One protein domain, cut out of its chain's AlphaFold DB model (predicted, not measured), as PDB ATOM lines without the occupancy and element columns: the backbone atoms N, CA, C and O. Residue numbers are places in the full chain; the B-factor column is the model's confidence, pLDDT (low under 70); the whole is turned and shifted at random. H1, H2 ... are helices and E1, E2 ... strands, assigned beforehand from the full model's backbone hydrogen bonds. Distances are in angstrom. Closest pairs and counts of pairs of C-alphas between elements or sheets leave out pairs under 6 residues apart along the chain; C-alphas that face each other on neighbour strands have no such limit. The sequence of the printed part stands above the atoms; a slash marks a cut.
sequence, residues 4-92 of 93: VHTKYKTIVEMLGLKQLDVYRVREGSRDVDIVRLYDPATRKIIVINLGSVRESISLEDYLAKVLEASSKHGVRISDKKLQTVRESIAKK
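This is residues 4 to 92 of the 93 residues of an uncharacterized protein of Aeropyrum sp (UniProt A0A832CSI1). A three-stranded antiparallel sheet has two helices, H1 and H2, packed slantwise over one face, while the opposite face has no named helix over it. A third helix, H3, makes a triangle with these two and lies away from the sheet, and the far end of the E1 and E2 hairpin makes the other end of the length. The printed part has 89 residues with three named helices and three named strands, in the order H1 E1 E2 E3 H2 H3. The sheet's order is E1 E2 E3, and the class is mixed, helices and strands. The whole is compact, with a radius of gyration of the C-alphas of 12.7 A and spans of 40 by 31 by 19 A.

E1, residues 18 to 27, E2, residues 30 to 39, and E3, residues 44 to 49, form a meander, each strand the antiparallel neighbour of the one before. E1 and E2 are a hairpin at 159 degrees, with N 25 and O 32 within hydrogen-bond range at 2.9 A. E2 and E3 are a hairpin at 164 degrees, with N 37 and O 46 within range at 2.8 A. H1, residues 4 to 14, and H2, residues 59 to 72, are on the same face, making two layers, helices over one face of a sheet. H1 has a height over the sheet of 8.3 A and lies only just over E1, with 3 of its 11 C-alphas falling on it; their closest C-alphas are those of Lys 9 and Gln 19, 6.3 A apart. H2 has a height over the sheet of 9.6 A and lies over E3 and, only just, over E2, with 3 C-alphas on E2; the closest C-alphas of H2 and E3 are those of Ala 69 and Ile 48, 6.4 A apart. H1 and H2 touch at a steep tilt of 44 degrees, the same way, closest at the C-alphas of Tyr 8 and Leu 59, 7.1 A. H3, residues 79 to 90, completes a bundle, a group of three helices, and is not on the sheet. With residues 81 to 85 alone it touches H1, at a shallow tilt of 24 degrees, opposite ways; the closest C-alphas are those of Val 85 and Ile 11, 6.4 A apart. Every O i to N i+4 pair is within hydrogen-bond range in H2 and H3, and 6 of 7 in H1.

E1 spans 25.3 A, E2 28.9 A and E3 16.4 A. H1 spans 16.2 A from C-alpha 4 at (154.508, 220.425, 182.686). H2 spans 20.0 A, and H3 spans 16.4 A to C-alpha 90 at (167.806, 221.553, 172.849).

The C-alphas farthest apart are those of Ser 29 and Lys 80, 39.8 A. The printed part has no cut and no long link. Residues 4 to 5 and residue 92 are under 70 in pLDDT.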
ATOM      1  N   VAL A   4     153.326 220.317 181.809       56.25
ATOM      2  CA  VAL A   4     154.508 220.425 182.686       56.25
ATOM      3  C   VAL A   4     154.950 219.044 183.177       56.25
ATOM      4  O   VAL A   4     156.102 218.674 182.974       56.25
ATOM      5  N   HIS A   5     154.026 218.242 183.720       60.84
ATOM      6  CA  HIS A   5     154.318 216.886 184.209       60.84
ATOM      7  C   HIS A   5     154.950 215.986 183.144       60.84
ATOM      8  O   HIS A   5     155.859 215.215 183.443       60.84
ATOM      9  N   THR A   6     154.500 216.110 181.896       76.62
ATOM     10  CA  THR A   6     154.964 215.253 180.806       76.62
ATOM     11  C   THR A   6     156.427 215.516 180.464       76.62
ATOM     12  O   THR A   6     157.152 214.566 180.215       76.62
ATOM     13  N   LYS A   7     156.905 216.769 180.511       86.50
ATOM     14  CA  LYS A   7     158.288 217.098 180.119       86.50
ATOM     15  C   LYS A   7     159.328 216.435 181.032       86.50
ATOM     16  O   LYS A   7     160.208 215.741 180.529       86.50
ATOM     17  N   TYR A   8     159.202 216.611 182.348       90.88
ATOM     18  CA  TYR A   8     160.143 216.040 183.322       90.88
ATOM     19  C   TYR A   8     160.089 214.509 183.330       90.88
ATOM     20  O   TYR A   8     161.127 213.852 183.283       90.88
ATOM     21  N   LYS A   9     158.876 213.942 183.281       92.38
ATOM     22  CA  LYS A   9     158.681 212.494 183.193       92.38
ATOM     23  C   LYS A   9     159.329 211.906 181.935       92.38
ATOM     24  O   LYS A   9     160.034 210.908 182.033       92.38
ATOM     25  N   THR A  10     159.156 212.543 180.774       92.31
ATOM     26  CA  THR A  10     159.779 212.088 179.522       92.31
ATOM     27  C   THR A  10     161.304 212.068 179.616       92.31
ATOM     28  O   THR A  10     161.910 211.103 179.162       92.31
ATOM     29  N   ILE A  11     161.937 213.075 180.233       93.69
ATOM     30  CA  ILE A  11     163.399 213.088 180.428       93.69
ATOM     31  C   ILE A  11     163.848 211.844 181.198       93.69
ATOM     32  O   ILE A  11     164.741 211.130 180.752       93.69
ATOM     33  N   VAL A  12     163.196 211.558 182.324       95.12
ATOM     34  CA  VAL A  12     163.490 210.389 183.165       95.12
ATOM     35  C   VAL A  12     163.335 209.083 182.378       95.12
ATOM     36  O   VAL A  12     164.217 208.224 182.416       95.12
ATOM     37  N   GLU A  13     162.243 208.945 181.626       94.44
ATOM     38  CA  GLU A  13     161.954 207.742 180.839       94.44
ATOM     39  C   GLU A  13     162.963 207.526 179.705       94.44
ATOM     40  O   GLU A  13     163.389 206.396 179.466       94.44
ATOM     41  N   MET A  14     163.427 208.597 179.057       94.75
ATOM     42  CA  MET A  14     164.480 208.525 178.035       94.75
ATOM     43  C   MET A  14     165.833 208.072 178.606       94.75
ATOM     44  O   MET A  14     166.611 207.411 177.915       94.75
ATOM     45  N   LEU A  15     166.104 208.357 179.883       95.75
ATOM     46  CA  LEU A  15     167.268 207.819 180.596       95.75
ATOM     47  C   LEU A  15     167.088 206.328 180.964       95.75
ATOM     48  O   LEU A  15     168.044 205.642 181.335       95.75
ATOM     49  N   GLY A  16     165.887 205.775 180.778       95.06
ATOM     50  CA  GLY A  16     165.519 204.404 181.129       95.06
ATOM     51  C   GLY A  16     165.120 204.224 182.591       95.06
ATOM     52  O   GLY A  16     165.062 203.090 183.061       95.06
ATOM     53  N   LEU A  17     164.852 205.320 183.297       96.69
ATOM     54  CA  LEU A  17     164.321 205.312 184.652       96.69
ATOM     55  C   LEU A  17     162.788 205.391 184.601       96.69
ATOM     56  O   LEU A  17     162.201 205.817 183.609       96.69
ATOM     57  N   LYS A  18     162.119 205.007 185.684       96.06
ATOM     58  CA  LYS A  18     160.672 205.178 185.852       96.06
ATOM     59  C   LYS A  18     160.405 206.178 186.964       96.06
ATOM     60  O   LYS A  18     160.867 205.978 188.080       96.06
ATOM     61  N   GLN A  19     159.637 207.226 186.689       95.88
ATOM     62  CA  GLN A  19     159.145 208.102 187.751       95.88
ATOM     63  C   GLN A  19     158.033 207.376 188.516       95.88
ATOM     64  O   GLN A  19     157.009 207.036 187.923       95.88
ATOM     65  N   LEU A  20     158.244 207.133 189.809       95.56
ATOM     66  CA  LEU A  20     157.248 206.523 190.690       95.56
ATOM     67  C   LEU A  20     156.240 207.573 191.145       95.56
ATOM     68  O   LEU A  20     155.046 207.458 190.885       95.56
ATOM     69  N   ASP A  21     156.744 208.626 191.779       93.94
ATOM     70  CA  ASP A  21     155.936 209.689 192.348       93.94
ATOM     71  C   ASP A  21     156.726 210.997 192.424       93.94
ATOM     72  O   ASP A  21     157.962 211.023 192.371       93.94
ATOM     73  N   VAL A  22     155.978 212.095 192.482       94.88
ATOM     74  CA  VAL A  22     156.499 213.435 192.739       94.88
ATOM     75  C   VAL A  22     155.553 214.102 193.713       94.88
ATOM     76  O   VAL A  22     154.356 214.199 193.437       94.88
ATOM     77  N   TYR A  23     156.085 214.580 194.826       95.06
ATOM     78  CA  TYR A  23     155.302 215.263 195.846       95.06
ATOM     79  C   TYR A  23     156.022 216.517 196.316       95.06
ATOM     80  O   TYR A  23     157.245 216.625 196.250       95.06
ATOM     81  N   ARG A  24     155.231 217.491 196.758       95.56
ATOM     82  CA  ARG A  24     155.721 218.765 197.271       95.56
ATOM     83  C   ARG A  24     155.751 218.710 198.785       95.56
ATOM     84  O   ARG A  24     154.760 218.322 199.400       95.56
ATOM     85  N   VAL A  25     156.866 219.122 199.366       96.44
ATOM     86  CA  VAL A  25     157.022 219.285 200.811       96.44
ATOM     87  C   VAL A  25     157.460 220.709 201.116       96.44
ATOM     88  O   VAL A  25     158.073 221.379 200.285       96.44
ATOM     89  N   ARG A  26     157.135 221.179 202.318       95.56
ATOM     90  CA  ARG A  26     157.623 222.458 202.824       95.56
ATOM     91  C   ARG A  26     158.876 222.218 203.657       95.56
ATOM     92  O   ARG A  26     158.821 221.529 204.670       95.56
ATOM     93  N   GLU A  27     159.992 222.798 203.229       92.88
ATOM     94  CA  GLU A  27     161.252 222.818 203.970       92.88
ATOM     95  C   GLU A  27     161.488 224.228 204.511       92.88
ATOM     96  O   GLU A  27     161.846 225.146 203.771       92.88
ATOM     97  N   GLY A  28     161.256 224.419 205.811       91.62
ATOM     98  CA  GLY A  28     161.297 225.746 206.422       91.62
ATOM     99  C   GLY A  28     160.258 226.676 205.791       91.62
ATOM    100  O   GLY A  28     159.058 226.417 205.866       91.62
ATOM    101  N   SER A  29     160.719 227.759 205.161       91.75
ATOM    102  CA  SER A  29     159.869 228.760 204.504       91.75
ATOM    103  C   SER A  29     159.655 228.534 203.004       91.75
ATOM    104  O   SER A  29     158.943 229.319 202.377       91.75
ATOM    105  N   ARG A  30     160.249 227.491 202.407       93.94
ATOM    106  CA  ARG A  30     160.178 227.236 200.959       93.94
ATOM    107  C   ARG A  30     159.492 225.916 200.636       93.94
ATOM    108  O   ARG A  30     159.567 224.953 201.398       93.94
ATOM    109  N   ASP A  31     158.874 225.868 199.463       96.31
ATOM    110  CA  ASP A  31     158.316 224.640 198.911       96.31
ATOM    111  C   ASP A  31     159.349 223.972 198.000       96.31
ATOM    112  O   ASP A  31     159.957 224.622 197.142       96.31
ATOM    113  N   VAL A  32     159.535 222.666 198.173       96.56
ATOM    114  CA  VAL A  32     160.445 221.853 197.364       96.56
ATOM    115  C   VAL A  32     159.720 220.621 196.840       96.56
ATOM    116  O   VAL A  32     158.856 220.053 197.510       96.56
ATOM    117  N   ASP A  33     160.069 220.200 195.631       96.56
ATOM    118  CA  ASP A  33     159.554 218.961 195.060       96.56
ATOM    119  C   ASP A  33     160.545 217.814 195.315       96.56
ATOM    120  O   ASP A  33     161.734 217.910 194.998       96.56
ATOM    121  N   ILE A  34     160.030 216.708 195.854       96.94
ATOM    122  CA  ILE A  34     160.736 215.435 195.972       96.94
ATOM    123  C   ILE A  34     160.292 214.523 194.833       96.94
ATOM    124  O   ILE A  34     159.099 214.330 194.599       96.94
ATOM    125  N   VAL A  35     161.261 213.951 194.124       96.75
ATOM    126  CA  VAL A  35     161.048 213.056 192.986       96.75
ATOM    127  C   VAL A  35     161.584 211.676 193.337       96.75
ATOM    128  O   VAL A  35     162.752 211.533 193.702       96.75
ATOM    129  N   ARG A  36     160.749 210.647 193.187       97.38
ATOM    130  CA  ARG A  36     161.153 209.249 193.356       97.38
ATOM    131  C   ARG A  36     161.238 208.564 192.008       97.38
ATOM    132  O   ARG A  36     160.255 208.483 191.271       97.38
ATOM    133  N   LEU A  37     162.422 208.055 191.698       97.56
ATOM    134  CA  LEU A  37     162.706 207.323 190.475       97.56
ATOM    135  C   LEU A  37     163.029 205.870 190.802       97.56
ATOM    136  O   LEU A  37     163.604 205.568 191.843       97.56
ATOM    137  N   TYR A  38     162.688 204.976 189.893       97.25
ATOM    138  CA  TYR A  38     163.046 203.572 189.935       97.25
ATOM    139  C   TYR A  38     163.921 203.247 188.735       97.25
ATOM    140  O   TYR A  38     163.547 203.550 187.601       97.25
ATOM    141  N   ASP A  39     165.064 202.617 188.978       96.44
ATOM    142  CA  ASP A  39     165.876 202.025 187.924       96.44
ATOM    143  C   ASP A  39     165.513 200.540 187.761       96.44
ATOM    144  O   ASP A  39     165.825 199.736 188.642       96.44
ATOM    145  N   PRO A  40     164.890 200.126 186.641       94.44
ATOM    146  CA  PRO A  40     164.562 198.725 186.404       94.44
ATOM    147  C   PRO A  40     165.781 197.808 186.287       94.44
ATOM    148  O   PRO A  40     165.643 196.612 186.542       94.44
ATOM    149  N   ALA A  41     166.948 198.337 185.902       92.75
ATOM    150  CA  ALA A  41     168.148 197.533 185.702       92.75
ATOM    151  C   ALA A  41     168.765 197.103 187.039       92.75
ATOM    152  O   ALA A  41     169.062 195.926 187.233       92.75
ATOM    153  N   THR A  42     168.913 198.037 187.981       94.00
ATOM    154  CA  THR A  42     169.481 197.755 189.311       94.00
ATOM    155  C   THR A  42     168.434 197.504 190.395       94.00
ATOM    156  O   THR A  42     168.791 197.135 191.512       94.00
ATOM    157  N   ARG A  43     167.145 197.704 190.087       94.94
ATOM    158  CA  ARG A  43     166.010 197.668 191.029       94.94
ATOM    159  C   ARG A  43     166.122 198.677 192.178       94.94
ATOM    160  O   ARG A  43     165.484 198.508 193.217       94.94
ATOM    161  N   LYS A  44     166.924 199.729 192.009       95.56
ATOM    162  CA  LYS A  44     167.125 200.769 193.021       95.56
ATOM    163  C   LYS A  44     166.056 201.848 192.928       95.56
ATOM    164  O   LYS A  44     165.595 202.194 191.840       95.56
ATOM    165  N   ILE A  45     165.713 202.411 194.084       96.69
ATOM    166  CA  ILE A  45     164.915 203.633 194.183       96.69
ATOM    167  C   ILE A  45     165.873 204.797 194.428       96.69
ATOM    168  O   ILE A  45     166.693 204.746 195.340       96.69
ATOM    169  N   ILE A  46     165.758 205.835 193.608       97.38
ATOM    170  CA  ILE A  46     166.524 207.076 193.701       97.38
ATOM    171  C   ILE A  46     165.559 208.155 194.187       97.38
ATOM    172  O   ILE A  46     164.545 208.421 193.538       97.38
ATOM    173  N   VAL A  47     165.863 208.773 195.325       96.88
ATOM    174  CA  VAL A  47     165.082 209.889 195.873       96.88
ATOM    175  C   VAL A  47     165.851 211.181 195.639       96.88
ATOM    176  O   VAL A  47     167.020 211.287 196.003       96.88
ATOM    177  N   ILE A  48     165.199 212.157 195.014       96.94
ATOM    178  CA  ILE A  48     165.812 213.421 194.614       96.94
ATOM    179  C   ILE A  48     165.032 214.558 195.253       96.94
ATOM    180  O   ILE A  48     163.856 214.742 194.953       96.94
ATOM    181  N   ASN A  49     165.698 215.346 196.088       95.25
ATOM    182  CA  ASN A  49     165.188 216.643 196.506       95.25
ATOM    183  C   ASN A  49     165.627 217.696 195.484       95.25
ATOM    184  O   ASN A  49     166.826 217.919 195.291       95.25
ATOM    185  N   LEU A  50     164.673 218.335 194.805       94.88
ATOM    186  CA  LEU A  50     165.006 219.353 193.812       94.88
ATOM    187  C   LEU A  50     165.533 220.646 194.453       94.88
ATOM    188  O   LEU A  50     166.237 221.401 193.786       94.88
ATOM    189  N   GLY A  51     165.277 220.879 195.743       94.06
ATOM    190  CA  GLY A  51     165.654 222.095 196.472       94.06
ATOM    191  C   GLY A  51     164.762 223.303 196.166       94.06
ATOM    192  O   GLY A  51     164.904 224.350 196.796       94.06
ATOM    193  N   SER A  52     163.835 223.147 195.224       94.00
ATOM    194  CA  SER A  52     162.791 224.095 194.853       94.00
ATOM    195  C   SER A  52     161.654 223.349 194.147       94.00
ATOM    196  O   SER A  52     161.701 222.127 193.958       94.00
ATOM    197  N   VAL A  53     160.605 224.070 193.765       94.19
ATOM    198  CA  VAL A  53     159.529 223.531 192.930       94.19
ATOM    199  C   VAL A  53     160.051 223.239 191.523       94.19
ATOM    200  O   VAL A  53     160.781 224.056 190.958       94.19
ATOM    201  N   ARG A  54     159.684 222.102 190.917       91.31
ATOM    202  CA  ARG A  54     160.222 221.713 189.596       91.31
ATOM    203  C   ARG A  54     159.931 222.750 188.510       91.31
ATOM    204  O   ARG A  54     160.722 222.908 187.592       91.31
ATOM    205  N   GLU A  55     158.820 223.479 188.637       90.38
ATOM    206  CA  GLU A  55     158.435 224.544 187.710       90.38
ATOM    207  C   GLU A  55     159.384 225.753 187.745       90.38
ATOM    208  O   GLU A  55     159.367 226.557 186.819       90.38
ATOM    209  N   SER A  56     160.203 225.881 188.794       92.38
ATOM    210  CA  SER A  56     161.176 226.969 188.960       92.38
ATOM    211  C   SER A  56     162.574 226.644 188.430       92.38
ATOM    212  O   SER A  56     163.437 227.517 188.462       92.38
ATOM    213  N   ILE A  57     162.815 225.414 187.961       92.31
ATOM    214  CA  ILE A  57     164.118 224.988 187.433       92.31
ATOM    215  C   ILE A  57     164.026 224.631 185.954       92.31
ATOM    216  O   ILE A  57     162.992 224.161 185.462       92.31
ATOM    217  N   SER A  58     165.138 224.823 185.248       93.19
ATOM    218  CA  SER A  58     165.252 224.431 183.849       93.19
ATOM    219  C   SER A  58     165.248 222.903 183.692       93.19
ATOM    220  O   SER A  58     165.472 222.141 184.640       93.19
ATOM    221  N   LEU A  59     165.001 222.427 182.468       92.81
ATOM    222  CA  LEU A  59     165.120 220.998 182.156       92.81
ATOM    223  C   LEU A  59     166.571 220.505 182.271       92.81
ATOM    224  O   LEU A  59     166.787 219.335 182.589       92.81
ATOM    225  N   GLU A  60     167.547 221.385 182.042       93.88
ATOM    226  CA  GLU A  60     168.975 221.085 182.180       93.88
ATOM    227  C   GLU A  60     169.365 220.907 183.649       93.88
ATOM    228  O   GLU A  60     169.984 219.900 183.993       93.88
ATOM    229  N   ASP A  61     168.917 221.805 184.530       94.69
ATOM    230  CA  ASP A  61     169.138 221.689 185.978       94.69
ATOM    231  C   ASP A  61     168.466 220.439 186.547       94.69
ATOM    232  O   ASP A  61     169.029 219.729 187.386       94.69
ATOM    233  N   TYR A  62     167.255 220.138 186.069       95.56
ATOM    234  CA  TYR A  62     166.558 218.913 186.437       95.56
ATOM    235  C   TYR A  62     167.347 217.669 186.010       95.56
ATOM    236  O   TYR A  62     167.569 216.773 186.826       95.56
ATOM    237  N   LEU A  63     167.819 217.619 184.758       96.12
ATOM    238  CA  LEU A  63     168.655 216.526 184.262       96.12
ATOM    239  C   LEU A  63     169.936 216.381 185.094       96.12
ATOM    240  O   LEU A  63     170.278 215.265 185.481       96.12
ATOM    241  N   ALA A  64     170.614 217.485 185.412       96.12
ATOM    242  CA  ALA A  64     171.821 217.476 186.233       96.12
ATOM    243  C   ALA A  64     171.567 216.848 187.613       96.12
ATOM    244  O   ALA A  64     172.309 215.958 188.030       96.12
ATOM    245  N   LYS A  65     170.464 217.218 188.280       96.44
ATOM    246  CA  LYS A  65     170.058 216.622 189.566       96.44
ATOM    247  C   LYS A  65     169.753 215.127 189.453       96.44
ATOM    248  O   LYS A  65     170.146 214.359 190.331       96.44
ATOM    249  N   VAL A  66     169.094 214.693 188.375       96.12
ATOM    250  CA  VAL A  66     168.832 213.264 188.118       96.12
ATOM    251  C   VAL A  66     170.132 212.487 187.933       96.12
ATOM    252  O   VAL A  66     170.280 211.409 188.510       96.12
ATOM    253  N   LEU A  67     171.087 213.025 187.173       96.38
ATOM    254  CA  LEU A  67     172.383 212.384 186.939       96.38
ATOM    255  C   LEU A  67     173.216 212.298 188.219       96.38
ATOM    256  O   LEU A  67     173.756 211.234 188.521       96.38
ATOM    257  N   GLU A  68     173.273 213.382 188.996       96.31
ATOM    258  CA  GLU A  68     173.972 213.409 190.280       96.31
ATOM    259  C   GLU A  68     173.398 212.356 191.238       96.31
ATOM    260  O   GLU A  68     174.139 211.540 191.792       96.31
ATOM    261  N   ALA A  69     172.072 212.324 191.395       96.06
ATOM    262  CA  ALA A  69     171.415 211.368 192.274       96.06
ATOM    263  C   ALA A  69     171.586 209.921 191.788       96.06
ATOM    264  O   ALA A  69     171.840 209.032 192.600       96.06
ATOM    265  N   SER A  70     171.506 209.681 190.475       94.44
ATOM    266  CA  SER A  70     171.734 208.356 189.882       94.44
ATOM    267  C   SER A  70     173.154 207.865 190.161       94.44
ATOM    268  O   SER A  70     173.332 206.747 190.642       94.44
ATOM    269  N   SER A  71     174.156 208.727 189.961       94.38
ATOM    270  CA  SER A  71     175.560 208.424 190.248       94.38
ATOM    271  C   SER A  71     175.784 208.094 191.729       94.38
ATOM    272  O   SER A  71     176.355 207.051 192.044       94.38
ATOM    273  N   LYS A  72     175.226 208.901 192.648       95.00
ATOM    274  CA  LYS A  72     175.269 208.647 194.103       95.00
ATOM    275  C   LYS A  72     174.674 207.291 194.497       95.00
ATOM    276  O   LYS A  72     175.140 206.671 195.445       95.00
ATOM    277  N   HIS A  73     173.673 206.809 193.759       92.94
ATOM    278  CA  HIS A  73     173.053 205.501 193.987       92.94
ATOM    279  C   HIS A  73     173.719 204.369 193.184       92.94
ATOM    280  O   HIS A  73     173.248 203.230 193.219       92.94
ATOM    281  N   GLY A  74     174.815 204.634 192.465       92.44
ATOM    282  CA  GLY A  74     175.510 203.648 191.635       92.44
ATOM    283  C   GLY A  74     174.689 203.180 190.430       92.44
ATOM    284  O   GLY A  74     174.804 202.025 190.024       92.44
ATOM    285  N   VAL A  75     173.818 204.042 189.902       93.25
ATOM    286  CA  VAL A  75     173.053 203.817 188.671       93.25
ATOM    287  C   VAL A  75     173.778 204.511 187.524       93.25
ATOM    288  O   VAL A  75     173.890 205.738 187.489       93.25
ATOM    289  N   ARG A  76     174.288 203.718 186.577       90.62
ATOM    290  CA  ARG A  76     175.013 204.227 185.409       90.62
ATOM    291  C   ARG A  76     174.050 204.459 184.250       90.62
ATOM    292  O   ARG A  76     173.413 203.528 183.766       90.62
ATOM    293  N   ILE A  77     174.002 205.694 183.766       92.31
ATOM    294  CA  ILE A  77     173.266 206.056 182.552       92.31
ATOM    295  C   ILE A  77     174.221 205.963 181.360       92.31
ATOM    296  O   ILE A  77     175.376 206.366 181.463       92.31
ATOM    297  N   SER A  78     173.767 205.395 180.239       93.19
ATOM    298  CA  SER A  78     174.601 205.280 179.041       93.19
ATOM    299  C   SER A  78     174.738 206.616 178.310       93.19
ATOM    300  O   SER A  78     173.770 207.370 178.191       93.19
ATOM    301  N   ASP A  79     175.918 206.864 177.738       93.69
ATOM    302  CA  ASP A  79     176.218 208.106 177.012       93.69
ATOM    303  C   ASP A  79     175.265 208.328 175.835       93.69
ATOM    304  O   ASP A  79     174.794 209.440 175.610       93.69
ATOM    305  N   LYS A  80     174.874 207.244 175.150       94.00
ATOM    306  CA  LYS A  80     173.875 207.283 174.072       94.00
ATOM    307  C   LYS A  80     172.537 207.856 174.549       94.00
ATOM    308  O   LYS A  80     171.985 208.733 173.895       94.00
ATOM    309  N   LYS A  81     172.015 207.378 175.686       93.44
ATOM    310  CA  LYS A  81     170.751 207.883 176.248       93.44
ATOM    311  C   LYS A  81     170.890 209.343 176.670       93.44
ATOM    312  O   LYS A  81     169.998 210.143 176.400       93.44
ATOM    313  N   LEU A  82     172.016 209.688 177.293       94.06
ATOM    314  CA  LEU A  82     172.300 211.054 177.721       94.06
ATOM    315  C   LEU A  82     172.345 212.026 176.532       94.06
ATOM    316  O   LEU A  82     171.741 213.097 176.599       94.06
ATOM    317  N   GLN A  83     172.998 211.644 175.435       95.19
ATOM    318  CA  GLN A  83     173.038 212.437 174.209       95.19
ATOM    319  C   GLN A  83     171.631 212.668 173.640       95.19
ATOM    320  O   GLN A  83     171.254 213.810 173.390       95.19
ATOM    321  N   THR A  84     170.817 211.614 173.517       94.12
ATOM    322  CA  THR A  84     169.438 211.734 173.013       94.12
ATOM    323  C   THR A  84     168.584 212.670 173.877       94.12
ATOM    324  O   THR A  84     167.782 213.445 173.355       94.12
ATOM    325  N   VAL A  85     168.751 212.631 175.203       94.44
ATOM    326  CA  VAL A  85     168.045 213.548 176.110       94.44
ATOM    327  C   VAL A  85     168.481 214.993 175.891       94.44
ATOM    328  O   VAL A  85     167.619 215.863 175.774       94.44
ATOM    329  N   ARG A  86     169.787 215.259 175.785       94.00
ATOM    330  CA  ARG A  86     170.310 216.611 175.532       94.00
ATOM    331  C   ARG A  86     169.784 217.192 174.221       94.00
ATOM    332  O   ARG A  86     169.309 218.321 174.204       94.00
ATOM    333  N   GLU A  87     169.774 216.398 173.154       94.12
ATOM    334  CA  GLU A  87     169.194 216.797 171.866       94.12
ATOM    335  C   GLU A  87     167.686 217.083 171.969       94.12
ATOM    336  O   GLU A  87     167.178 218.006 171.334       94.12
ATOM    337  N   SER A  88     166.952 216.313 172.780       91.94
ATOM    338  CA  SER A  88     165.519 216.536 173.016       91.94
ATOM    339  C   SER A  88     165.240 217.826 173.783       91.94
ATOM    340  O   SER A  88     164.274 218.520 173.468       91.94
ATOM    341  N   ILE A  89     166.083 218.158 174.767       91.38
ATOM    342  CA  ILE A  89     166.000 219.423 175.505       91.38
ATOM    343  C   ILE A  89     166.308 220.587 174.557       91.38
ATOM    344  O   ILE A  89     165.492 221.496 174.455       91.38
ATOM    345  N   ALA A  90     167.396 220.506 173.786       88.81
ATOM    346  CA  ALA A  90     167.806 221.553 172.849       88.81
ATOM    347  C   ALA A  90     166.753 221.859 171.767       88.81
ATOM    348  O   ALA A  90     166.589 223.007 171.383       88.81
ATOM    349  N   LYS A  91     166.001 220.853 171.297       83.06
ATOM    350  CA  LYS A  91     164.902 221.040 170.327       83.06
ATOM    351  C   LYS A  91     163.640 221.680 170.919       83.06
ATOM    352  O   LYS A  91     162.713 221.985 170.172       83.06
ATOM    353  N   LYS A  92     163.536 221.766 172.249       68.06
ATOM    354  CA  LYS A  92     162.361 222.282 172.973       68.06
ATOM    355  C   LYS A  92     162.607 223.627 173.660       68.06
ATOM    356  O   LYS A  92     161.643 224.161 174.221       68.06
TER     357      LYS A  92